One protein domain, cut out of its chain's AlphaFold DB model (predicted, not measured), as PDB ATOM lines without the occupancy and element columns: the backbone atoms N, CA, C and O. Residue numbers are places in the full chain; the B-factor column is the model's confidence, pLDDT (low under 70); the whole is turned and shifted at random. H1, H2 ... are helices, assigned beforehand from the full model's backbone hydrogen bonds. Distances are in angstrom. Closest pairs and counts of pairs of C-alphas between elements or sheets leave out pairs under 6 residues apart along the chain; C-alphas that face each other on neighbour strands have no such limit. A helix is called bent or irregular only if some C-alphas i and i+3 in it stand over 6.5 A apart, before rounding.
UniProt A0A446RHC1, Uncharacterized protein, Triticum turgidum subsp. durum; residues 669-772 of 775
ATOM      1  N   GLY A 669      37.003  68.809  15.755       35.00
ATOM      2  CA  GLY A 669      36.866  67.531  15.025       35.00
ATOM      3  C   GLY A 669      38.141  66.778  14.614       35.00
ATOM      4  O   GLY A 669      38.284  66.389  13.470       35.00
ATOM      5  N   GLY A 670      39.049  66.558  15.558       46.66
ATOM      6  CA  GLY A 670      40.097  65.531  15.516       46.66
ATOM      7  C   GLY A 670      40.434  64.988  16.912       46.66
ATOM      8  O   GLY A 670      41.202  64.041  17.057       46.66
ATOM      9  N   SER A 671      39.868  65.581  17.976       62.22
ATOM     10  CA  SER A 671      40.043  65.097  19.348       62.22
ATOM     11  C   SER A 671      39.049  63.991  19.719       62.22
ATOM     12  O   SER A 671      39.362  63.162  20.568       62.22
ATOM     13  N   THR A 672      37.879  63.939  19.077       73.19
ATOM     14  CA  THR A 672      36.816  62.976  19.404       73.19
ATOM     15  C   THR A 672      37.121  61.569  18.894       73.19
ATOM     16  O   THR A 672      37.041  60.632  19.685       73.19
ATOM     17  N   GLU A 673      37.576  61.428  17.646       78.75
ATOM     18  CA  GLU A 673      38.039  60.161  17.059       78.75
ATOM     19  C   GLU A 673      39.129  59.505  17.907       78.75
ATOM     20  O   GLU A 673      38.997  58.373  18.366       78.75
ATOM     21  N   ARG A 674      40.204  60.251  18.192       82.50
ATOM     22  CA  ARG A 674      41.349  59.746  18.957       82.50
ATOM     23  C   ARG A 674      40.940  59.278  20.354       82.50
ATOM     24  O   ARG A 674      41.480  58.291  20.848       82.50
ATOM     25  N   ARG A 675      39.987  59.967  20.992       84.44
ATOM     26  CA  ARG A 675      39.419  59.549  22.284       84.44
ATOM     27  C   ARG A 675      38.588  58.277  22.142       84.44
ATOM     28  O   ARG A 675      38.748  57.381  22.964       84.44
ATOM     29  N   ALA A 676      37.743  58.181  21.116       87.88
ATOM     30  CA  ALA A 676      36.938  56.992  20.846       87.88
ATOM     31  C   ALA A 676      37.823  55.768  20.560       87.88
ATOM     32  O   ALA A 676      37.617  54.707  21.147       87.88
ATOM     33  N   LEU A 677      38.873  55.942  19.752       89.56
ATOM     34  CA  LEU A 677      39.871  54.915  19.473       89.56
ATOM     35  C   LEU A 677      40.605  54.488  20.747       89.56
ATOM     36  O   LEU A 677      40.652  53.300  21.053       89.56
ATOM     37  N   SER A 678      41.125  55.442  21.529       88.12
ATOM     38  CA  SER A 678      41.792  55.142  22.804       88.12
ATOM     39  C   SER A 678      40.858  54.407  23.772       88.12
ATOM     40  O   SER A 678      41.262  53.448  24.427       88.12
ATOM     41  N   GLY A 679      39.585  54.808  23.820       90.75
ATOM     42  CA  GLY A 679      38.542  54.159  24.608       90.75
ATOM     43  C   GLY A 679      38.289  52.710  24.193       90.75
ATOM     44  O   GLY A 679      38.274  51.826  25.048       90.75
ATOM     45  N   ALA A 680      38.128  52.454  22.893       91.62
ATOM     46  CA  ALA A 680      37.938  51.106  22.366       91.62
ATOM     47  C   ALA A 680      39.168  50.219  22.629       91.62
ATOM     48  O   ALA A 680      39.036  49.132  23.193       91.62
ATOM     49  N   CYS A 681      40.370  50.707  22.304       90.12
ATOM     50  CA  CYS A 681      41.627  49.988  22.526       90.12
ATOM     51  C   CYS A 681      41.864  49.671  24.007       90.12
ATOM     52  O   CYS A 681      42.276  48.558  24.337       90.12
ATOM     53  N   LEU A 682      41.577  50.624  24.905       90.94
ATOM     54  CA  LEU A 682      41.661  50.408  26.347       90.94
ATOM     55  C   LEU A 682      40.777  49.240  26.766       90.94
ATOM     56  O   LEU A 682      41.252  48.357  27.471       90.94
ATOM     57  N   ILE A 683      39.506  49.241  26.366       92.25
ATOM     58  CA  ILE A 683      38.540  48.271  26.878       92.25
ATOM     59  C   ILE A 683      38.801  46.881  26.313       92.25
ATOM     60  O   ILE A 683      38.818  45.927  27.089       92.25
ATOM     61  N   PHE A 684      39.067  46.757  25.008       91.69
ATOM     62  CA  PHE A 684      39.433  45.466  24.422       91.69
ATOM     63  C   PHE A 684      40.709  44.910  25.062       91.69
ATOM     64  O   PHE A 684      40.709  43.777  25.532       91.69
ATOM     65  N   GLY A 685      41.769  45.718  25.160       89.69
ATOM     66  CA  GLY A 685      43.033  45.266  25.744       89.69
ATOM     67  C   GLY A 685      42.952  44.999  27.251       89.69
ATOM     68  O   GLY A 685      43.620  44.100  27.755       89.69
ATOM     69  N   TRP A 686      42.145  45.763  27.991       90.88
ATOM     70  CA  TRP A 686      41.915  45.520  29.414       90.88
ATOM     71  C   TRP A 686      41.142  44.220  29.624       90.88
ATOM     72  O   TRP A 686      41.569  43.403  30.434       90.88
ATOM     73  N   LEU A 687      40.071  43.981  28.863       90.75
ATOM     74  CA  LEU A 687      39.291  42.752  28.990       90.75
ATOM     75  C   LEU A 687      40.041  41.504  28.544       90.75
ATOM     76  O   LEU A 687      39.868  40.487  29.202       90.75
ATOM     77  N   ASP A 688      40.922  41.578  27.542       89.50
ATOM     78  CA  ASP A 688      41.820  40.460  27.214       89.50
ATOM     79  C   ASP A 688      42.611  40.013  28.467       89.50
ATOM     80  O   ASP A 688      42.663  38.830  28.794       89.50
ATOM     81  N   ILE A 689      43.159  40.971  29.230       90.81
ATOM     82  CA  ILE A 689      43.913  40.688  30.465       90.81
ATOM     83  C   ILE A 689      42.993  40.174  31.579       90.81
ATOM     84  O   ILE A 689      43.389  39.293  32.341       90.81
ATOM     85  N   ILE A 690      41.787  40.734  31.715       91.25
ATOM     86  CA  ILE A 690      40.835  40.314  32.751       91.25
ATOM     87  C   ILE A 690      40.286  38.914  32.475       91.25
ATOM     88  O   ILE A 690      40.097  38.158  33.422       91.25
ATOM     89  N   GLU A 691      40.073  38.542  31.215       89.62
ATOM     90  CA  GLU A 691      39.684  37.185  30.835       89.62
ATOM     91  C   GLU A 691      40.763  36.177  31.242       89.62
ATOM     92  O   GLU A 691      40.455  35.222  31.958       89.62
ATOM     93  N   ASP A 692      42.029  36.441  30.903       87.19
ATOM     94  CA  ASP A 692      43.159  35.606  31.337       87.19
ATOM     95  C   ASP A 692      43.264  35.529  32.866       87.19
ATOM     96  O   ASP A 692      43.437  34.455  33.439       87.19
ATOM     97  N   MET A 693      43.130  36.674  33.542       90.38
ATOM     98  CA  MET A 693      43.158  36.752  35.002       90.38
ATOM     99  C   MET A 693      42.029  35.924  35.625       90.38
ATOM    100  O   MET A 693      42.257  35.176  36.571       90.38
ATOM    101  N   SER A 694      40.811  36.041  35.094       88.56
ATOM    102  CA  SER A 694      39.633  35.346  35.612       88.56
ATOM    103  C   SER A 694      39.741  33.828  35.460       88.56
ATOM    104  O   SER A 694      39.378  33.107  36.385       88.56
ATOM    105  N   ALA A 695      40.324  33.341  34.361       86.75
ATOM    106  CA  ALA A 695      40.540  31.914  34.133       86.75
ATOM    107  C   ALA A 695      41.483  31.266  35.163       86.75
ATOM    108  O   ALA A 695      41.419  30.059  35.373       86.75
ATOM    109  N   VAL A 696      42.354  32.057  35.797       85.75
ATOM    110  CA  VAL A 696      43.321  31.577  36.796       85.75
ATOM    111  C   VAL A 696      42.837  31.807  38.234       85.75
ATOM    112  O   VAL A 696      43.265  31.090  39.133       85.75
ATOM    113  N   ILE A 697      41.960  32.791  38.467       86.81
ATOM    114  CA  ILE A 697      41.414  33.097  39.802       86.81
ATOM    115  C   ILE A 697      40.208  32.216  40.147       86.81
ATOM    116  O   ILE A 697      40.079  31.771  41.284       86.81
ATOM    117  N   PHE A 698      39.291  31.999  39.202       86.12
ATOM    118  CA  PHE A 698      38.054  31.269  39.475       86.12
ATOM    119  C   PHE A 698      38.226  29.779  39.181       86.12
ATOM    120  O   PHE A 698      38.533  29.398  38.056       86.12
ATOM    121  N   GLU A 699      37.934  28.926  40.165       82.56
ATOM    122  CA  GLU A 699      37.909  27.469  39.962       82.56
ATOM    123  C   GLU A 699      36.715  27.023  39.099       82.56
ATOM    124  O   GLU A 699      36.804  26.052  38.349       82.56
ATOM    125  N   CYS A 700      35.586  27.734  39.201       84.75
ATOM    126  CA  CYS A 700      34.357  27.431  38.472       84.75
ATOM    127  C   CYS A 700      34.255  28.247  37.176       84.75
ATOM    128  O   CYS A 700      34.188  29.482  37.204       84.75
ATOM    129  N   GLU A 701      34.153  27.553  36.037       85.06
ATOM    130  CA  GLU A 701      33.986  28.193  34.729       85.06
ATOM    131  C   GLU A 701      32.710  29.040  34.639       85.06
ATOM    132  O   GLU A 701      32.734  30.095  34.010       85.06
ATOM    133  N   ASP A 702      31.602  28.631  35.263       84.25
ATOM    134  CA  ASP A 702      30.356  29.409  35.223       84.25
ATOM    135  C   ASP A 702      30.509  30.742  35.971       84.25
ATOM    136  O   ASP A 702      30.132  31.790  35.443       84.25
ATOM    137  N   THR A 703      31.142  30.739  37.151       84.06
ATOM    138  CA  THR A 703      31.446  31.964  37.914       84.06
ATOM    139  C   THR A 703      32.375  32.888  37.130       84.06
ATOM    140  O   THR A 703      32.120  34.090  37.039       84.06
ATOM    141  N   CYS A 704      33.409  32.324  36.496       85.69
ATOM    142  CA  CYS A 704      34.308  33.050  35.601       85.69
ATOM    143  C   CYS A 704      33.531  33.726  34.455       85.69
ATOM    144  O   CYS A 704      33.639  34.937  34.237       85.69
ATOM    145  N   ARG A 705      32.666  32.965  33.771       84.38
ATOM    146  CA  ARG A 705      31.825  33.465  32.676       84.38
ATOM    147  C   ARG A 705      30.870  34.569  33.141       84.38
ATOM    148  O   ARG A 705      30.737  35.580  32.451       84.38
ATOM    149  N   HIS A 706      30.246  34.426  34.310       86.25
ATOM    150  CA  HIS A 706      29.364  35.450  34.875       86.25
ATOM    151  C   HIS A 706      30.104  36.739  35.242       86.25
ATOM    152  O   HIS A 706      29.618  37.827  34.927       86.25
ATOM    153  N   PHE A 707      31.292  36.634  35.841       88.12
ATOM    154  CA  PHE A 707      32.131  37.785  36.164       88.12
ATOM    155  C   PHE A 707      32.517  38.586  34.911       88.12
ATOM    156  O   PHE A 707      32.289  39.798  34.850       88.12
ATOM    157  N   VAL A 708      33.026  37.911  33.875       88.56
ATOM    158  CA  VAL A 708      33.387  38.558  32.603       88.56
ATOM    159  C   VAL A 708      32.154  39.174  31.932       88.56
ATOM    160  O   VAL A 708      32.200  40.319  31.479       88.56
ATOM    161  N   SER A 709      31.019  38.467  31.923       86.06
ATOM    162  CA  SER A 709      29.755  38.970  31.369       86.06
ATOM    163  C   SER A 709      29.252  40.225  32.093       86.06
ATOM    164  O   SER A 709      28.773  41.165  31.451       86.06
ATOM    165  N   GLN A 710      29.382  40.291  33.421       87.00
ATOM    166  CA  GLN A 710      29.008  41.470  34.207       87.00
ATOM    167  C   GLN A 710      29.854  42.691  33.817       87.00
ATOM    168  O   GLN A 710      29.313  43.781  33.616       87.00
ATOM    169  N   LEU A 711      31.169  42.512  33.662       88.56
ATOM    170  CA  LEU A 711      32.065  43.584  33.226       88.56
ATOM    171  C   LEU A 711      31.765  44.033  31.793       88.56
ATOM    172  O   LEU A 711      31.715  45.237  31.534       88.56
ATOM    173  N   ARG A 712      31.488  43.101  30.874       88.81
ATOM    174  CA  ARG A 712      31.063  43.423  29.501       88.81
ATOM    175  C   ARG A 712      29.749  44.199  29.471       88.81
ATOM    176  O   ARG A 712      29.640  45.162  28.725       88.81
ATOM    177  N   THR A 713      28.789  43.844  30.324       87.12
ATOM    178  CA  THR A 713      27.514  44.574  30.451       87.12
ATOM    179  C   THR A 713      27.742  46.003  30.938       87.12
ATOM    180  O   THR A 713      27.188  46.948  30.387       87.12
ATOM    181  N   LYS A 714      28.596  46.184  31.952       87.56
ATOM    182  CA  LYS A 714      28.888  47.507  32.528       87.56
ATOM    183  C   LYS A 714      29.684  48.411  31.589       87.56
ATOM    184  O   LYS A 714      29.432  49.607  31.548       87.56
ATOM    185  N   THR A 715      30.633  47.848  30.844       90.62
ATOM    186  CA  THR A 715      31.502  48.599  29.919       90.62
ATOM    187  C   THR A 715      30.911  48.738  28.512       90.62
ATOM    188  O   THR A 715      31.309  49.629  27.762       90.62
ATOM    189  N   GLY A 716      29.935  47.897  28.160       88.69
ATOM    190  CA  GLY A 716      29.302  47.822  26.846       88.69
ATOM    191  C   GLY A 716      28.767  49.156  26.316       88.69
ATOM    192  O   GLY A 716      29.116  49.505  25.189       88.69
ATOM    193  N   PRO A 717      27.999  49.946  27.093       89.38
ATOM    194  CA  PRO A 717      27.496  51.242  26.633       89.38
ATOM    195  C   PRO A 717      28.605  52.205  26.188       89.38
ATOM    196  O   PRO A 717      28.478  52.874  25.162       89.38
ATOM    197  N   TYR A 718      29.730  52.230  26.909       89.88
ATOM    198  CA  TYR A 718      30.884  53.051  26.544       89.88
ATOM    199  C   TYR A 718      31.562  52.545  25.266       89.88
ATOM    200  O   TYR A 718      31.877  53.343  24.384       89.88
ATOM    201  N   VAL A 719      31.755  51.226  25.129       91.00
ATOM    202  CA  VAL A 719      32.318  50.629  23.903       91.00
ATOM    203  C   VAL A 719      31.438  50.949  22.705       91.00
ATOM    204  O   VAL A 719      31.941  51.437  21.700       91.00
ATOM    205  N   LEU A 720      30.127  50.731  22.821       88.56
ATOM    206  CA  LEU A 720      29.167  51.014  21.758       88.56
ATOM    207  C   LEU A 720      29.248  52.480  21.321       88.56
ATOM    208  O   LEU A 720      29.257  52.779  20.129       88.56
ATOM    209  N   LYS A 721      29.386  53.395  22.284       88.62
ATOM    210  CA  LYS A 721      29.565  54.819  22.015       88.62
ATOM    211  C   LYS A 721      30.858  55.122  21.257       88.62
ATOM    212  O   LYS A 721      30.815  55.847  20.266       88.62
ATOM    213  N   CYS A 722      31.984  54.546  21.679       90.00
ATOM    214  CA  CYS A 722      33.255  54.670  20.965       90.00
ATOM    215  C   CYS A 722      33.154  54.123  19.537       90.00
ATOM    216  O   CYS A 722      33.576  54.781  18.593       90.00
ATOM    217  N   VAL A 723      32.553  52.946  19.364       89.19
ATOM    218  CA  VAL A 723      32.409  52.298  18.058       89.19
ATOM    219  C   VAL A 723      31.527  53.106  17.115       89.19
ATOM    220  O   VAL A 723      31.900  53.298  15.964       89.19
ATOM    221  N   ASN A 724      30.393  53.620  17.591       87.56
ATOM    222  CA  ASN A 724      29.517  54.454  16.773       87.56
ATOM    223  C   ASN A 724      30.222  55.736  16.311       87.56
ATOM    224  O   ASN A 724      30.054  56.143  15.165       87.56
ATOM    225  N   LEU A 725      31.041  56.354  17.170       86.88
ATOM    226  CA  LEU A 725      31.846  57.516  16.785       86.88
ATOM    227  C   LEU A 725      32.865  57.161  15.694       86.88
ATOM    228  O   LEU A 725      32.933  57.869  14.698       86.88
ATOM    229  N   LEU A 726      33.578  56.040  15.841       86.62
ATOM    230  CA  LEU A 726      34.528  55.556  14.832       86.62
ATOM    231  C   LEU A 726      33.828  55.197  13.509       86.62
ATOM    232  O   LEU A 726      34.333  55.461  12.428       86.62
ATOM    233  N   LEU A 727      32.628  54.620  13.553       81.38
ATOM    234  CA  LEU A 727      31.900  54.266  12.332       81.38
ATOM    235  C   LEU A 727      31.307  55.459  11.588       81.38
ATOM    236  O   LEU A 727      31.137  55.374  10.370       81.38
ATOM    237  N   ASN A 728      30.964  56.538  12.279       78.38
ATOM    238  CA  ASN A 728      30.366  57.713  11.647       78.38
ATOM    239  C   ASN A 728      31.390  58.579  10.904       78.38
ATOM    240  O   ASN A 728      30.999  59.455  10.132       78.38
ATOM    241  N   GLU A 729      32.684  58.328  11.093       71.69
ATOM    242  CA  GLU A 729      33.740  59.043  10.392       71.69
ATOM    243  C   GLU A 729      34.069  58.410   9.030       71.69
ATOM    244  O   GLU A 729      33.969  57.197   8.802       71.69
ATOM    245  N   ALA A 730      34.413  59.275   8.074       58.19
ATOM    246  CA  ALA A 730      34.802  58.891   6.726       58.19
ATOM    247  C   ALA A 730      36.328  58.735   6.651       58.19
ATOM    248  O   ALA A 730      37.053  59.599   7.132       58.19
ATOM    249  N   GLY A 731      36.814  57.679   5.988       65.38
ATOM    250  CA  GLY A 731      38.239  57.532   5.658       65.38
ATOM    251  C   GLY A 731      39.021  56.470   6.438       65.38
ATOM    252  O   GLY A 731      40.232  56.389   6.260       65.38
ATOM    253  N   HIS A 732      38.373  55.637   7.257       72.06
ATOM    254  CA  HIS A 732      39.047  54.471   7.833       72.06
ATOM    255  C   HIS A 732      39.417  53.439   6.760       72.06
ATOM    256  O   HIS A 732      38.614  53.131   5.876       72.06
ATOM    257  N   ASP A 733      40.623  52.886   6.881       79.25
ATOM    258  CA  ASP A 733      41.092  51.782   6.046       79.25
ATOM    259  C   ASP A 733      40.243  50.515   6.274       79.25
ATOM    260  O   ASP A 733      39.678  50.303   7.351       79.25
ATOM    261  N   LYS A 734      40.161  49.649   5.262       83.69
ATOM    262  CA  LYS A 734      39.437  48.373   5.333       83.69
ATOM    263  C   LYS A 734      39.958  47.501   6.471       83.69
ATOM    264  O   LYS A 734      39.149  46.931   7.201       83.69
ATOM    265  N   ASP A 735      41.275  47.455   6.658       84.75
ATOM    266  CA  ASP A 735      41.914  46.663   7.713       84.75
ATOM    267  C   ASP A 735      41.474  47.113   9.111       84.75
ATOM    268  O   ASP A 735      41.186  46.282   9.970       84.75
ATOM    269  N   PHE A 736      41.301  48.422   9.321       86.50
ATOM    270  CA  PHE A 736      40.796  48.964  10.582       86.50
ATOM    271  C   PHE A 736      39.365  48.495  10.882       86.50
ATOM    272  O   PHE A 736      39.056  48.087  12.005       86.50
ATOM    273  N   VAL A 737      38.480  48.536   9.879       85.56
ATOM    274  CA  VAL A 737      37.081  48.101  10.035       85.56
ATOM    275  C   VAL A 737      37.005  46.591  10.279       85.56
ATOM    276  O   VAL A 737      36.184  46.147  11.083       85.56
ATOM    277  N   ILE A 738      37.878  45.806   9.639       87.56
ATOM    278  CA  ILE A 738      37.997  44.359   9.865       87.56
ATOM    279  C   ILE A 738      38.447  44.074  11.301       87.56
ATOM    280  O   ILE A 738      37.785  43.295  11.987       87.56
ATOM    281  N   ASP A 739      39.500  44.738  11.785       90.00
ATOM    282  CA  ASP A 739      40.005  44.554  13.151       90.00
ATOM    283  C   ASP A 739      38.934  44.878  14.192       90.00
ATOM    284  O   ASP A 739      38.707  44.117  15.139       90.00
ATOM    285  N   LEU A 740      38.232  45.996  14.000       89.62
ATOM    286  CA  LEU A 740      37.164  46.414  14.895       89.62
ATOM    287  C   LEU A 740      35.993  45.422  14.891       89.62
ATOM    288  O   LEU A 740      35.484  45.057  15.955       89.62
ATOM    289  N   ARG A 741      35.586  44.953  13.706       88.75
ATOM    290  CA  ARG A 741      34.547  43.928  13.561       88.75
ATOM    291  C   ARG A 741      34.953  42.645  14.271       88.75
ATOM    292  O   ARG A 741      34.153  42.094  15.019       88.75
ATOM    293  N   ASP A 742      36.175  42.170  14.068       88.19
ATOM    294  CA  ASP A 742      36.657  40.919  14.652       88.19
ATOM    295  C   ASP A 742      36.750  41.010  16.183       88.19
ATOM    296  O   ASP A 742      36.380  40.063  16.886       88.19
ATOM    297  N   ARG A 743      37.143  42.171  16.723       89.12
ATOM    298  CA  ARG A 743      37.084  42.455  18.166       89.12
ATOM    299  C   ARG A 743      35.658  42.406  18.708       89.12
ATOM    300  O   ARG A 743      35.433  41.779  19.743       89.12
ATOM    301  N   LEU A 744      34.689  42.995  18.008       87.75
ATOM    302  CA  LEU A 744      33.276  42.949  18.402       87.75
ATOM    303  C   LEU A 744      32.651  41.561  18.243       87.75
ATOM    304  O   LEU A 744      31.837  41.147  19.067       87.75
ATOM    305  N   LEU A 745      33.054  40.805  17.225       85.00
ATOM    306  CA  LEU A 745      32.660  39.410  17.078       85.00
ATOM    307  C   LEU A 745      33.209  38.582  18.238       85.00
ATOM    308  O   LEU A 745      32.457  37.828  18.835       85.00
ATOM    309  N   ASN A 746      34.470  38.753  18.637       81.44
ATOM    310  CA  ASN A 746      35.006  38.060  19.815       81.44
ATOM    311  C   ASN A 746      34.303  38.493  21.119       81.44
ATOM    312  O   ASN A 746      34.056  37.680  22.012       81.44
ATOM    313  N   TRP A 747      33.920  39.767  21.208       79.81
ATOM    314  CA  TRP A 747      33.136  40.298  22.321       79.81
ATOM    315  C   TRP A 747      31.752  39.637  22.443       79.81
ATOM    316  O   TRP A 747      31.284  39.380  23.551       79.81
ATOM    317  N   THR A 748      31.104  39.339  21.313       73.12
ATOM    318  CA  THR A 748      29.717  38.838  21.242       73.12
ATOM    319  C   THR A 748      29.608  37.310  21.119       73.12
ATOM    320  O   THR A 748      28.708  36.711  21.703       73.12
ATOM    321  N   ASN A 749      30.532  36.649  20.413       60.09
ATOM    322  CA  ASN A 749      30.423  35.247  19.985       60.09
ATOM    323  C   ASN A 749      30.865  34.202  21.016       60.09
ATOM    324  O   ASN A 749      30.725  33.010  20.749       60.09
ATOM    325  N   LYS A 750      31.331  34.576  22.214       56.72
ATOM    326  CA  LYS A 750      31.678  33.589  23.263       56.72
ATOM    327  C   LYS A 750      30.455  32.926  23.935       56.72
ATOM    328  O   LYS A 750      30.522  32.545  25.098       56.72
ATOM    329  N   GLY A 751      29.321  32.810  23.235       48.09
ATOM    330  CA  GLY A 751      28.104  32.137  23.718       48.09
ATOM    331  C   GLY A 751      27.393  32.827  24.890       48.09
ATOM    332  O   GLY A 751      26.434  32.285  25.430       48.09
ATOM    333  N   GLN A 752      27.841  34.017  25.288       54.53
ATOM    334  CA  GLN A 752      27.331  34.746  26.445       54.53
ATOM    335  C   GLN A 752      26.401  35.858  25.974       54.53
ATOM    336  O   GLN A 752      26.844  36.886  25.462       54.53
ATOM    337  N   ARG A 753      25.093  35.654  26.140       55.75
ATOM    338  CA  ARG A 753      24.134  36.754  26.028       55.75
ATOM    339  C   ARG A 753      24.282  37.634  27.264       55.75
ATOM    340  O   ARG A 753      24.182  37.142  28.382       55.75
ATOM    341  N   PHE A 754      24.512  38.918  27.040       63.66
ATOM    342  CA  PHE A 754      24.524  39.945  28.070       63.66
ATOM    343  C   PHE A 754      23.667  41.128  27.604       63.66
ATOM    344  O   PHE A 754      23.446  41.296  26.396       63.66
ATOM    345  N   ASP A 755      23.163  41.925  28.545       57.62
ATOM    346  CA  ASP A 755      22.278  43.049  28.228       57.62
ATOM    347  C   ASP A 755      23.002  44.059  27.323       57.62
ATOM    348  O   ASP A 755      24.106  44.513  27.625       57.62
ATOM    349  N   GLY A 756      22.397  44.380  26.175       59.38
ATOM    350  CA  GLY A 756      22.988  45.251  25.150       59.38
ATOM    351  C   GLY A 756      23.706  44.532  23.998       59.38
ATOM    352  O   GLY A 756      24.102  45.194  23.043       59.38
ATOM    353  N   CYS A 757      23.815  43.195  24.015       61.78
ATOM    354  CA  CYS A 757      24.416  42.410  22.921       61.78
ATOM    355  C   CYS A 757      23.715  42.622  21.559       61.78
ATOM    356  O   CYS A 757      24.371  42.632  20.520       61.78
ATOM    357  N   GLU A 758      22.401  42.873  21.552       68.50
ATOM    358  CA  GLU A 758      21.639  43.151  20.322       68.50
ATOM    359  C   GLU A 758      22.086  44.449  19.627       68.50
ATOM    360  O   GLU A 758      22.234  44.461  18.409       68.50
ATOM    361  N   ALA A 759      22.417  45.503  20.382       73.56
ATOM    362  CA  ALA A 759      22.869  46.776  19.807       73.56
ATOM    363  C   ALA A 759      24.211  46.645  19.061       73.56
ATOM    364  O   ALA A 759      24.482  47.379  18.113       73.56
ATOM    365  N   PHE A 760      25.046  45.679  19.452       79.38
ATOM    366  CA  PHE A 760      26.285  45.374  18.737       79.38
ATOM    367  C   PHE A 760      26.041  44.621  17.426       79.38
ATOM    368  O   PHE A 760      26.852  44.747  16.510       79.38
ATOM    369  N   LYS A 761      24.940  43.869  17.293       79.19
ATOM    370  CA  LYS A 761      24.625  43.160  16.043       79.19
ATOM    371  C   LYS A 761      24.336  44.137  14.912       79.19
ATOM    372  O   LYS A 761      24.886  43.967  13.827       79.19
ATOM    373  N   ASP A 762      23.558  45.183  15.182       80.56
ATOM    374  CA  ASP A 762      23.245  46.222  14.193       80.56
ATOM    375  C   ASP A 762      24.519  46.923  13.702       80.56
ATOM    376  O   ASP A 762      24.724  47.124  12.505       80.56
ATOM    377  N   VAL A 763      25.430  47.216  14.629       83.56
ATOM    378  CA  VAL A 763      26.745  47.802  14.350       83.56
ATOM    379  C   VAL A 763      27.628  46.867  13.512       83.56
ATOM    380  O   VAL A 763      28.267  47.310  12.556       83.56
ATOM    381  N   ILE A 764      27.635  45.563  13.803       83.12
ATOM    382  CA  ILE A 764      28.371  44.560  13.013       83.12
ATOM    383  C   ILE A 764      27.807  44.459  11.588       83.12
ATOM    384  O   ILE A 764      28.573  44.345  10.630       83.12
ATOM    385  N   VAL A 765      26.483  44.536  11.417       83.62
ATOM    386  CA  VAL A 765      25.850  44.562  10.088       83.62
ATOM    387  C   VAL A 765      26.303  45.793   9.297       83.62
ATOM    388  O   VAL A 765      26.687  45.656   8.134       83.62
ATOM    389  N   GLN A 766      26.350  46.971   9.928       82.88
ATOM    390  CA  GLN A 766      26.867  48.192   9.296       82.88
ATOM    391  C   GLN A 766      28.344  48.062   8.885       82.88
ATOM    392  O   GLN A 766      28.722  48.490   7.794       82.88
ATOM    393  N   MET A 767      29.181  47.431   9.717       84.88
ATOM    394  CA  MET A 767      30.582  47.151   9.376       84.88
ATOM    395  C   MET A 767      30.704  46.220   8.170       84.88
ATOM    396  O   MET A 767      31.480  46.496   7.259       84.88
ATOM    397  N   ASN A 768      29.912  45.147   8.126       84.06
ATOM    398  CA  ASN A 768      29.918  44.211   7.003       84.06
ATOM    399  C   ASN A 768      29.536  44.896   5.684       84.06
ATOM    400  O   ASN A 768      30.162  44.621   4.661       84.06
ATOM    401  N   ALA A 769      28.579  45.829   5.716       81.56
ATOM    402  CA  ALA A 769      28.213  46.627   4.547       81.56
ATOM    403  C   ALA A 769      29.364  47.523   4.053       81.56
ATOM    404  O   ALA A 769      29.524  47.690   2.850       81.56
ATOM    405  N   LYS A 770      30.203  48.059   4.955       76.50
ATOM    406  CA  LYS A 770      31.400  48.840   4.582       76.50
ATOM    407  C   LYS A 770      32.566  47.984   4.066       76.50
ATOM    408  O   LYS A 770      33.421  48.499   3.351       76.50
ATOM    409  N   ILE A 771      32.632  46.708   4.450       79.62
ATOM    410  CA  ILE A 771      33.700  45.780   4.035       79.62
ATOM    411  C   ILE A 771      33.424  45.203   2.638       79.62
ATOM    412  O   ILE A 771      34.368  44.954   1.882       79.62
ATOM    413  N   GLN A 772      32.154  44.986   2.278       70.38
ATOM    414  CA  GLN A 772      31.800  44.479   0.953       70.38
ATOM    415  C   GLN A 772      32.123  45.515  -0.140       70.38
ATOM    416  O   GLN A 772      31.847  46.702   0.039       70.38
TER     417      GLN A 772
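This is residues 669 to 772 of the 775 residues of an uncharacterized protein of Triticum turgidum subsp. durum (UniProt A0A446RHC1). What shape is it? An up-and-down bundle of four, H1, H2b, H3 and H4, each running against the one before it in the chain; H2b is the second arm of the bent helix H2, and its first arm, H2a, makes a hairpin with H1. How large? The printed part has 104 residues with four named helices, H1 to H4 in order, all helix, compact, radius of gyration of the C-alphas 14.4 A, spans 46 by 27 by 22 A.

Where is H2? Residues 701 to 728, by hydrogen bonds one helix, but bent: C-alphas 714 and 717 are 7.1 A apart, leaving arms H2a, 701 to 714, 20.1 A, and H2b, 717 to 728, 16.6 A. The others? H1, residues 671 to 697, is 38.0 A long and begins at C-alpha 671 at (40.043, 65.097, 19.348); H3, residues 734 to 749, is 21.6 A long; H4, residues 757 to 771, is 21.3 A long and ends at C-alpha 771 at (33.700, 45.780, 4.035).

What touches H2b? H1 does, with residues 672 to 683 alone, closest C-alphas Ala 676 and Cys 722, 4.4 A; H4 does, Leu 720 and Phe 760, 7.0 A. Backbones? Every O i to N i+4 pair is within hydrogen-bond range in H2a, H2b and H3; H1 has 22 of 23, H4 8 of 11.

Any cut? The printed part has no cut. Low confidence? Residues 669 to 671, 730 to 731 and 749 to 758 are under 70.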